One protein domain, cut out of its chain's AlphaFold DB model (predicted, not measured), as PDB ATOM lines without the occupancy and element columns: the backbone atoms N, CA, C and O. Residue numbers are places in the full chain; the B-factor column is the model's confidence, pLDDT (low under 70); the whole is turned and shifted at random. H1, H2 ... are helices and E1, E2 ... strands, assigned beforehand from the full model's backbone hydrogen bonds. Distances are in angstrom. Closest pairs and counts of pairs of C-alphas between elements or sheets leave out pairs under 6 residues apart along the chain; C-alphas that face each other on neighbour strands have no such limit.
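AT A GLANCE: This is residues 2 to 8 and 18 to 79 of the 97 residues of the protein "(R)-2-hydroxyglutaryl-CoA dehydratase subunit beta" of Peptoniphilus harei (UniProt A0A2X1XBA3). Look for a parallel two-strand ribbon, E1 and E2, with H2 at one end of the length and an arm through H3 to H4 at the other; H1 stands free. The 69 printed residues include four named helices and two named strands, ordered H1 E1 H2 E2 H3 H4, class mixed. It is only just extended, close to loose: radius of gyration of the C-alphas 16.7 A, spans 50 by 29 by 19 A.

HOW THE PARTS SIT: H1, residues 2 to 8, stands free. E1, residues 21 to 26, H2, residues 32 to 40, and E2, residues 44 to 50, form a strand-helix-strand unit, parallel neighbours joined through a helix, its crossover right-handed. Find N 22 and O 44 at 2.9 A, within hydrogen-bond range. The closest C-alphas of E2 and H3, residues 54 to 57, are Asp 49 and Arg 55, at 6.3 A. H4, residues 68 to 77, is apart from H3. Every O i to N i+4 pair is within hydrogen-bond range in H1, H2 and H4; H3 is too short for one.

IN THESE COORDINATES: Find C-alpha 2 at (24.431, 141.271, -11.721), where H1 begins. E1 runs 17.0 A, E2 15.7 A, and H4 14.1 A to C-alpha 77 at (15.703, 157.963, -31.595).

THE WHOLE: Residues 9 to 17 are not printed; C-alphas 8 and 18 are 21.5 A apart. No printed residue is under 70 in pLDDT.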
ATOM      1  N   LEU A   2      24.546 139.850 -12.151       92.81
ATOM      2  CA  LEU A   2      24.431 141.271 -11.721       92.81
ATOM      3  C   LEU A   2      23.558 141.463 -10.465       92.81
ATOM      4  O   LEU A   2      23.939 142.172  -9.541       92.81
ATOM      5  N   LYS A   3      22.401 140.787 -10.402       95.75
ATOM      6  CA  LYS A   3      21.508 140.844  -9.231       95.75
ATOM      7  C   LYS A   3      22.189 140.320  -7.960       95.75
ATOM      8  O   LYS A   3      22.069 140.940  -6.916       95.75
ATOM      9  N   GLU A   4      22.934 139.219  -8.062       96.62
ATOM     10  CA  GLU A   4      23.703 138.658  -6.938       96.62
ATOM     11  C   GLU A   4      24.784 139.626  -6.447       96.62
ATOM     12  O   GLU A   4      24.942 139.796  -5.242       96.62
ATOM     13  N   LEU A   5      25.488 140.294  -7.368       95.94
ATOM     14  CA  LEU A   5      26.491 141.302  -7.027       95.94
ATOM     15  C   LEU A   5      25.865 142.484  -6.275       95.94
ATOM     16  O   LEU A   5      26.388 142.899  -5.246       95.94
ATOM     17  N   ILE A   6      24.725 142.993  -6.749       95.75
ATOM     18  CA  ILE A   6      24.001 144.088  -6.087       95.75
ATOM     19  C   ILE A   6      23.582 143.693  -4.666       95.75
ATOM     20  O   ILE A   6      23.741 144.488  -3.742       95.75
ATOM     21  N   GLU A   7      23.068 142.478  -4.469       97.00
ATOM     22  CA  GLU A   7      22.672 142.016  -3.134       97.00
ATOM     23  C   GLU A   7      23.878 141.832  -2.199       97.00
ATOM     24  O   GLU A   7      23.807 142.219  -1.033       97.00
ATOM     25  N   ALA A   8      25.011 141.338  -2.710       95.62
ATOM     26  CA  ALA A   8      26.253 141.268  -1.941       95.62
ATOM     27  C   ALA A   8      26.752 142.665  -1.524       95.62
ATOM     28  O   ALA A   8      27.076 142.874  -0.356       95.62
ATOM     29  N   LYS A  18      37.687 157.855   0.036       88.38
ATOM     30  CA  LYS A  18      38.767 158.600   0.697       88.38
ATOM     31  C   LYS A  18      39.339 159.729  -0.164       88.38
ATOM     32  O   LYS A  18      39.952 160.641   0.382       88.38
ATOM     33  N   GLY A  19      39.168 159.665  -1.485       92.81
ATOM     34  CA  GLY A  19      39.621 160.694  -2.420       92.81
ATOM     35  C   GLY A  19      38.477 161.338  -3.212       92.81
ATOM     36  O   GLY A  19      37.307 161.224  -2.831       92.81
ATOM     37  N   PRO A  20      38.799 162.082  -4.286       94.88
ATOM     38  CA  PRO A  20      37.811 162.853  -5.024       94.88
ATOM     39  C   PRO A  20      36.814 161.936  -5.736       94.88
ATOM     40  O   PRO A  20      37.183 160.926  -6.333       94.88
ATOM     41  N   ARG A  21      35.542 162.332  -5.693       95.25
ATOM     42  CA  ARG A  21      34.465 161.701  -6.455       95.25
ATOM     43  C   ARG A  21      34.369 162.369  -7.817       95.25
ATOM     44  O   ARG A  21      34.172 163.581  -7.881       95.25
ATOM     45  N   VAL A  22      34.499 161.588  -8.879       95.44
ATOM     46  CA  VAL A  22      34.512 162.087 -10.257       95.44
ATOM     47  C   VAL A  22      33.430 161.426 -11.099       95.44
ATOM     48  O   VAL A  22      32.926 160.350 -10.762       95.44
ATOM     49  N   VAL A  23      33.089 162.103 -12.193       95.81
ATOM     50  CA  VAL A  23      32.225 161.587 -13.253       95.81
ATOM     51  C   VAL A  23      33.072 161.434 -14.507       95.81
ATOM     52  O   VAL A  23      33.753 162.383 -14.906       95.81
ATOM     53  N   THR A  24      33.064 160.249 -15.104       94.81
ATOM     54  CA  THR A  24      33.716 159.992 -16.391       94.81
ATOM     55  C   THR A  24      32.752 160.327 -17.522       94.81
ATOM     56  O   THR A  24      31.568 160.030 -17.437       94.81
ATOM     57  N   SER A  25      33.226 160.980 -18.580       93.06
ATOM     58  CA  SER A  25      32.415 161.248 -19.774       93.06
ATOM     59  C   SER A  25      33.251 161.026 -21.023       93.06
ATOM     60  O   SER A  25      34.437 161.371 -21.053       93.06
ATOM     61  N   GLY A  26      32.650 160.417 -22.042       90.75
ATOM     62  CA  GLY A  26      33.329 160.126 -23.297       90.75
ATOM     63  C   GLY A  26      32.740 158.933 -24.038       90.75
ATOM     64  O   GLY A  26      31.552 158.634 -23.949       90.75
ATOM     65  N   VAL A  27      33.588 158.261 -24.816       91.50
ATOM     66  CA  VAL A  27      33.179 157.096 -25.614       91.50
ATOM     67  C   VAL A  27      33.452 155.793 -24.859       91.50
ATOM     68  O   VAL A  27      32.570 154.944 -24.779       91.50
ATOM     69  N   ILE A  28      34.657 155.638 -24.294       93.69
ATOM     70  CA  ILE A  28      35.137 154.421 -23.616       93.69
ATOM     71  C   ILE A  28      36.067 154.810 -22.451       93.69
ATOM     72  O   ILE A  28      36.879 155.728 -22.603       93.69
ATOM     73  N   THR A  29      35.999 154.072 -21.336       93.31
ATOM     74  CA  THR A  29      36.842 154.247 -20.132       93.31
ATOM     75  C   THR A  29      37.401 152.926 -19.575       93.31
ATOM     76  O   THR A  29      37.646 152.794 -18.382       93.31
ATOM     77  N   ASP A  30      37.666 151.940 -20.433       94.19
ATOM     78  CA  ASP A  30      38.036 150.570 -20.035       94.19
ATOM     79  C   ASP A  30      39.549 150.276 -20.006       94.19
ATOM     80  O   ASP A  30      39.962 149.147 -19.733       94.19
ATOM     81  N   ASN A  31      40.398 151.268 -20.294       96.06
ATOM     82  CA  ASN A  31      41.841 151.054 -20.377       96.06
ATOM     83  C   ASN A  31      42.417 150.662 -18.996       96.06
ATOM     84  O   ASN A  31      42.369 151.482 -18.076       96.06
ATOM     85  N   PRO A  32      43.053 149.483 -18.842       96.69
ATOM     86  CA  PRO A  32      43.538 149.022 -17.541       96.69
ATOM     87  C   PRO A  32      44.546 149.964 -16.874       96.69
ATOM     88  O   PRO A  32      44.496 150.151 -15.663       96.69
ATOM     89  N   ALA A  33      45.426 150.603 -17.652       97.12
ATOM     90  CA  ALA A  33      46.407 151.544 -17.114       97.12
ATOM     91  C   ALA A  33      45.744 152.833 -16.603       97.12
ATOM     92  O   ALA A  33      46.221 153.433 -15.644       97.12
ATOM     93  N   LEU A  34      44.636 153.260 -17.220       94.50
ATOM     94  CA  LEU A  34      43.849 154.394 -16.730       94.50
ATOM     95  C   LEU A  34      43.180 154.049 -15.396       94.50
ATOM     96  O   LEU A  34      43.273 154.833 -14.454       94.50
ATOM     97  N   LEU A  35      42.548 152.877 -15.313       95.50
ATOM     98  CA  LEU A  35      41.873 152.412 -14.099       95.50
ATOM     99  C   LEU A  35      42.862 152.246 -12.936       95.50
ATOM    100  O   LEU A  35      42.610 152.744 -11.843       95.50
ATOM    101  N   GLU A  36      44.036 151.667 -13.198       97.31
ATOM    102  CA  GLU A  36      45.103 151.528 -12.201       97.31
ATOM    103  C   GLU A  36      45.589 152.891 -11.680       97.31
ATOM    104  O   GLU A  36      45.845 153.057 -10.488       97.31
ATOM    105  N   VAL A  37      45.690 153.901 -12.549       95.94
ATOM    106  CA  VAL A  37      46.029 155.266 -12.124       95.94
ATOM    107  C   VAL A  37      44.940 155.844 -11.217       95.94
ATOM    108  O   VAL A  37      45.276 156.415 -10.181       95.94
ATOM    109  N   LEU A  38      43.657 155.692 -11.556       94.81
ATOM    110  CA  LEU A  38      42.561 156.188 -10.713       94.81
ATOM    111  C   LEU A  38      42.605 155.556  -9.315       94.81
ATOM    112  O   LEU A  38      42.556 156.284  -8.319       94.81
ATOM    113  N   ASP A  39      42.814 154.242  -9.244       93.81
ATOM    114  CA  ASP A  39      42.943 153.508  -7.984       93.81
ATOM    115  C   ASP A  39      44.167 153.967  -7.177       93.81
ATOM    116  O   ASP A  39      44.053 154.287  -5.991       93.81
ATOM    117  N   ASN A  40      45.331 154.095  -7.823       95.94
ATOM    118  CA  ASN A  40      46.575 154.531  -7.179       95.94
ATOM    119  C   ASN A  40      46.470 155.933  -6.553       95.94
ATOM    120  O   ASN A  40      47.137 156.220  -5.555       95.94
ATOM    121  N   PHE A  41      45.629 156.807  -7.112       95.00
ATOM    122  CA  PHE A  41      45.383 158.154  -6.593       95.00
ATOM    123  C   PHE A  41      44.113 158.266  -5.729       95.00
ATOM    124  O   PHE A  41      43.749 159.375  -5.328       95.00
ATOM    125  N   ASN A  42      43.462 157.147  -5.384       94.00
ATOM    126  CA  ASN A  42      42.188 157.100  -4.652       94.00
ATOM    127  C   ASN A  42      41.071 157.936  -5.308       94.00
ATOM    128  O   ASN A  42      40.226 158.513  -4.617       94.00
ATOM    129  N   VAL A  43      41.069 158.046  -6.635       95.25
ATOM    130  CA  VAL A  43      40.015 158.736  -7.379       95.25
ATOM    131  C   VAL A  43      38.836 157.785  -7.539       95.25
ATOM    132  O   VAL A  43      38.931 156.765  -8.210       95.25
ATOM    133  N   CYS A  44      37.702 158.136  -6.941       94.75
ATOM    134  CA  CYS A  44      36.493 157.332  -7.020       94.75
ATOM    135  C   CYS A  44      35.614 157.767  -8.195       94.75
ATOM    136  O   CYS A  44      35.011 158.845  -8.146       94.75
ATOM    137  N   VAL A  45      35.456 156.910  -9.200       94.62
ATOM    138  CA  VAL A  45      34.416 157.081 -10.226       94.62
ATOM    139  C   VAL A  45      33.074 156.682  -9.619       94.62
ATOM    140  O   VAL A  45      32.904 155.553  -9.165       94.62
ATOM    141  N   VAL A  46      32.133 157.624  -9.544       94.25
ATOM    142  CA  VAL A  46      30.828 157.397  -8.884       94.25
ATOM    143  C   VAL A  46      29.631 157.489  -9.821       94.25
ATOM    144  O   VAL A  46      28.524 157.136  -9.420       94.25
ATOM    145  N   ALA A  47      29.846 158.003 -11.025       95.44
ATOM    146  CA  ALA A  47      28.886 158.041 -12.114       95.44
ATOM    147  C   ALA A  47      29.653 158.179 -13.433       95.44
ATOM    148  O   ALA A  47      30.808 158.616 -13.437       95.44
ATOM    149  N   ASP A  48      28.989 157.857 -14.531       94.62
ATOM    150  CA  ASP A  48      29.528 157.983 -15.875       94.62
ATOM    151  C   ASP A  48      28.470 158.528 -16.850       94.62
ATOM    152  O   ASP A  48      27.264 158.373 -16.658       94.62
ATOM    153  N   ASP A  49      28.954 159.191 -17.894       92.69
ATOM    154  CA  ASP A  49      28.258 159.473 -19.148       92.69
ATOM    155  C   ASP A  49      29.142 158.968 -20.299       92.69
ATOM    156  O   ASP A  49      29.793 159.725 -21.030       92.69
ATOM    157  N   VAL A  50      29.252 157.644 -20.390       93.00
ATOM    158  CA  VAL A  50      30.145 156.969 -21.333       93.00
ATOM    159  C   VAL A  50      29.326 156.129 -22.307       93.00
ATOM    160  O   VAL A  50      28.450 155.359 -21.908       93.00
ATOM    161  N   ALA A  51      29.621 156.264 -23.604       90.62
ATOM    162  CA  ALA A  51      28.876 155.589 -24.672       90.62
ATOM    163  C   ALA A  51      28.853 154.057 -24.508       90.62
ATOM    164  O   ALA A  51      27.812 153.429 -24.688       90.62
ATOM    165  N   ALA A  52      29.994 153.463 -24.146       92.50
ATOM    166  CA  ALA A  52      30.140 152.023 -23.935       92.50
ATOM    167  C   ALA A  52      29.586 151.509 -22.588       92.50
ATOM    168  O   ALA A  52      29.567 150.297 -22.373       92.50
ATOM    169  N   GLU A  53      29.156 152.400 -21.690       92.62
ATOM    170  CA  GLU A  53      28.716 152.074 -20.327       92.62
ATOM    171  C   GLU A  53      27.260 152.532 -20.115       92.62
ATOM    172  O   GLU A  53      26.350 151.970 -20.735       92.62
ATOM    173  N   SER A  54      27.004 153.537 -19.263       93.00
ATOM    174  CA  SER A  54      25.645 153.880 -18.828       93.00
ATOM    175  C   SER A  54      24.734 154.390 -19.933       93.00
ATOM    176  O   SER A  54      23.514 154.229 -19.849       93.00
ATOM    177  N   ARG A  55      25.287 154.955 -21.011       90.62
ATOM    178  CA  ARG A  55      24.468 155.469 -22.113       90.62
ATOM    179  C   ARG A  55      23.675 154.369 -22.820       90.62
ATOM    180  O   ARG A  55      22.533 154.603 -23.210       90.62
ATOM    181  N   GLY A  56      24.231 153.159 -22.914       88.94
ATOM    182  CA  GLY A  56      23.603 152.039 -23.620       88.94
ATOM    183  C   GLY A  56      22.289 151.550 -23.003       88.94
ATOM    184  O   GLY A  56      21.466 150.970 -23.707       88.94
ATOM    185  N   PHE A  57      22.067 151.795 -21.709       90.81
ATOM    186  CA  PHE A  57      20.857 151.382 -20.985       90.81
ATOM    187  C   PHE A  57      20.109 152.554 -20.333       90.81
ATOM    188  O   PHE A  57      19.234 152.345 -19.498       90.81
ATOM    189  N   LYS A  58      20.441 153.795 -20.705       92.12
ATOM    190  CA  LYS A  58      19.829 155.006 -20.141       92.12
ATOM    191  C   LYS A  58      18.363 155.184 -20.546       92.12
ATOM    192  O   LYS A  58      17.581 155.739 -19.778       92.12
ATOM    193  N   VAL A  59      18.005 154.744 -21.752       93.44
ATOM    194  CA  VAL A  59      16.653 154.857 -22.314       93.44
ATOM    195  C   VAL A  59      16.049 153.467 -22.449       93.44
ATOM    196  O   VAL A  59      16.579 152.625 -23.176       93.44
ATOM    197  N   ASP A  60      14.926 153.240 -21.774       94.62
ATOM    198  CA  ASP A  60      14.169 151.994 -21.872       94.62
ATOM    199  C   ASP A  60      13.348 151.927 -23.171       94.62
ATOM    200  O   ASP A  60      12.873 152.938 -23.696       94.62
ATOM    201  N   VAL A  61      13.142 150.709 -23.675       94.69
ATOM    202  CA  VAL A  61      12.240 150.452 -24.808       94.69
ATOM    203  C   VAL A  61      10.793 150.700 -24.381       94.69
ATOM    204  O   VAL A  61      10.366 150.237 -23.322       94.69
ATOM    205  N   ASP A  62      10.007 151.372 -25.226       94.38
ATOM    206  CA  ASP A  62       8.564 151.489 -24.996       94.38
ATOM    207  C   ASP A  62       7.855 150.186 -25.389       94.38
ATOM    208  O   ASP A  62       7.720 149.851 -26.565       94.38
ATOM    209  N   THR A  63       7.390 149.445 -24.384       94.75
ATOM    210  CA  THR A  63       6.701 148.162 -24.566       94.75
ATOM    211  C   THR A  63       5.239 148.298 -25.000       94.75
ATOM    212  O   THR A  63       4.563 147.284 -25.144       94.75
ATOM    213  N   SER A  64       4.715 149.520 -25.151       95.88
ATOM    214  CA  SER A  64       3.359 149.764 -25.656       95.88
ATOM    215  C   SER A  64       3.274 149.796 -27.186       95.88
ATOM    216  O   SER A  64       2.184 149.649 -27.739       95.88
ATOM    217  N   ILE A  65       4.410 149.944 -27.879       94.56
ATOM    218  CA  ILE A  65       4.490 149.916 -29.341       94.56
ATOM    219  C   ILE A  65       4.358 148.463 -29.824       94.56
ATOM    220  O   ILE A  65       5.149 147.603 -29.445       94.56
ATOM    221  N   GLU A  66       3.360 148.187 -30.672       95.62
ATOM    222  CA  GLU A  66       3.052 146.823 -31.137       95.62
ATOM    223  C   GLU A  66       4.162 146.204 -32.000       95.62
ATOM    224  O   GLU A  66       4.432 145.007 -31.895       95.62
ATOM    225  N   ASP A  67       4.799 147.003 -32.863       97.06
ATOM    226  CA  ASP A  67       5.898 146.538 -33.711       97.06
ATOM    227  C   ASP A  67       7.235 146.624 -32.949       97.06
ATOM    228  O   ASP A  67       7.707 147.729 -32.659       97.06
ATOM    229  N   PRO A  68       7.896 145.485 -32.661       95.06
ATOM    230  CA  PRO A  68       9.149 145.470 -31.916       95.06
ATOM    231  C   PRO A  68      10.291 146.205 -32.633       95.06
ATOM    232  O   PRO A  68      11.168 146.752 -31.966       95.06
ATOM    233  N   TYR A  69      10.301 146.260 -33.969       96.12
ATOM    234  CA  TYR A  69      11.328 147.012 -34.695       96.12
ATOM    235  C   TYR A  69      11.117 148.518 -34.558       96.12
ATOM    236  O   TYR A  69      12.088 149.256 -34.399       96.12
ATOM    237  N   MET A  70       9.859 148.966 -34.556       96.56
ATOM    238  CA  MET A  70       9.530 150.363 -34.280       96.56
ATOM    239  C   MET A  70       9.847 150.736 -32.836       96.56
ATOM    240  O   MET A  70      10.388 151.812 -32.612       96.56
ATOM    241  N   ALA A  71       9.588 149.846 -31.875       96.62
ATOM    242  CA  ALA A  71       9.926 150.074 -30.472       96.62
ATOM    243  C   ALA A  71      11.438 150.280 -30.264       96.62
ATOM    244  O   ALA A  71      11.853 151.176 -29.530       96.62
ATOM    245  N   LEU A  72      12.270 149.486 -30.947       94.69
ATOM    246  CA  LEU A  72      13.730 149.629 -30.915       94.69
ATOM    247  C   LEU A  72      14.217 150.883 -31.654       94.69
ATOM    248  O   LEU A  72      15.111 151.574 -31.171       94.69
ATOM    249  N   ALA A  73      13.633 151.197 -32.814       94.56
ATOM    250  CA  ALA A  73      13.971 152.412 -33.555       94.56
ATOM    251  C   ALA A  73      13.617 153.676 -32.759       94.56
ATOM    252  O   ALA A  73      14.394 154.628 -32.728       94.56
ATOM    253  N   ASP A  74      12.473 153.666 -32.079       94.19
ATOM    254  CA  ASP A  74      12.024 154.739 -31.199       94.19
ATOM    255  C   ASP A  74      12.899 154.863 -29.939       94.19
ATOM    256  O   ASP A  74      13.256 155.973 -29.552       94.19
ATOM    257  N   GLN A  75      13.328 153.749 -29.332       94.38
ATOM    258  CA  GLN A  75      14.319 153.774 -28.247       94.38
ATOM    259  C   GLN A  75      15.607 154.478 -28.697       94.38
ATOM    260  O   GLN A  75      16.086 155.377 -28.009       94.38
ATOM    261  N   PHE A  76      16.149 154.095 -29.859       91.44
ATOM    262  CA  PHE A  76      17.365 154.695 -30.409       91.44
ATOM    263  C   PHE A  76      17.175 156.183 -30.739       91.44
ATOM    264  O   PHE A  76      18.055 156.988 -30.463       91.44
ATOM    265  N   ALA A  77      16.016 156.569 -31.278       90.62
ATOM    266  CA  ALA A  77      15.703 157.963 -31.595       90.62
ATOM    267  C   ALA A  77      15.514 158.851 -30.351       90.62
ATOM    268  O   ALA A  77      15.710 160.060 -30.433       90.62
ATOM    269  N   ARG A  78      15.124 158.265 -29.212       90.12
ATOM    270  CA  ARG A  78      14.988 158.954 -27.918       90.12
ATOM    271  C   ARG A  78      16.289 159.036 -27.124       90.12
ATOM    272  O   ARG A  78      16.304 159.690 -26.083       90.12
ATOM    273  N   MET A  79      17.353 158.366 -27.565       88.81
ATOM    274  CA  MET A  79      18.675 158.567 -26.980       88.81
ATOM    275  C   MET A  79      19.099 160.014 -27.233       88.81
ATOM    276  O   MET A  79      19.235 160.444 -28.374       88.81
TER     277      MET A  79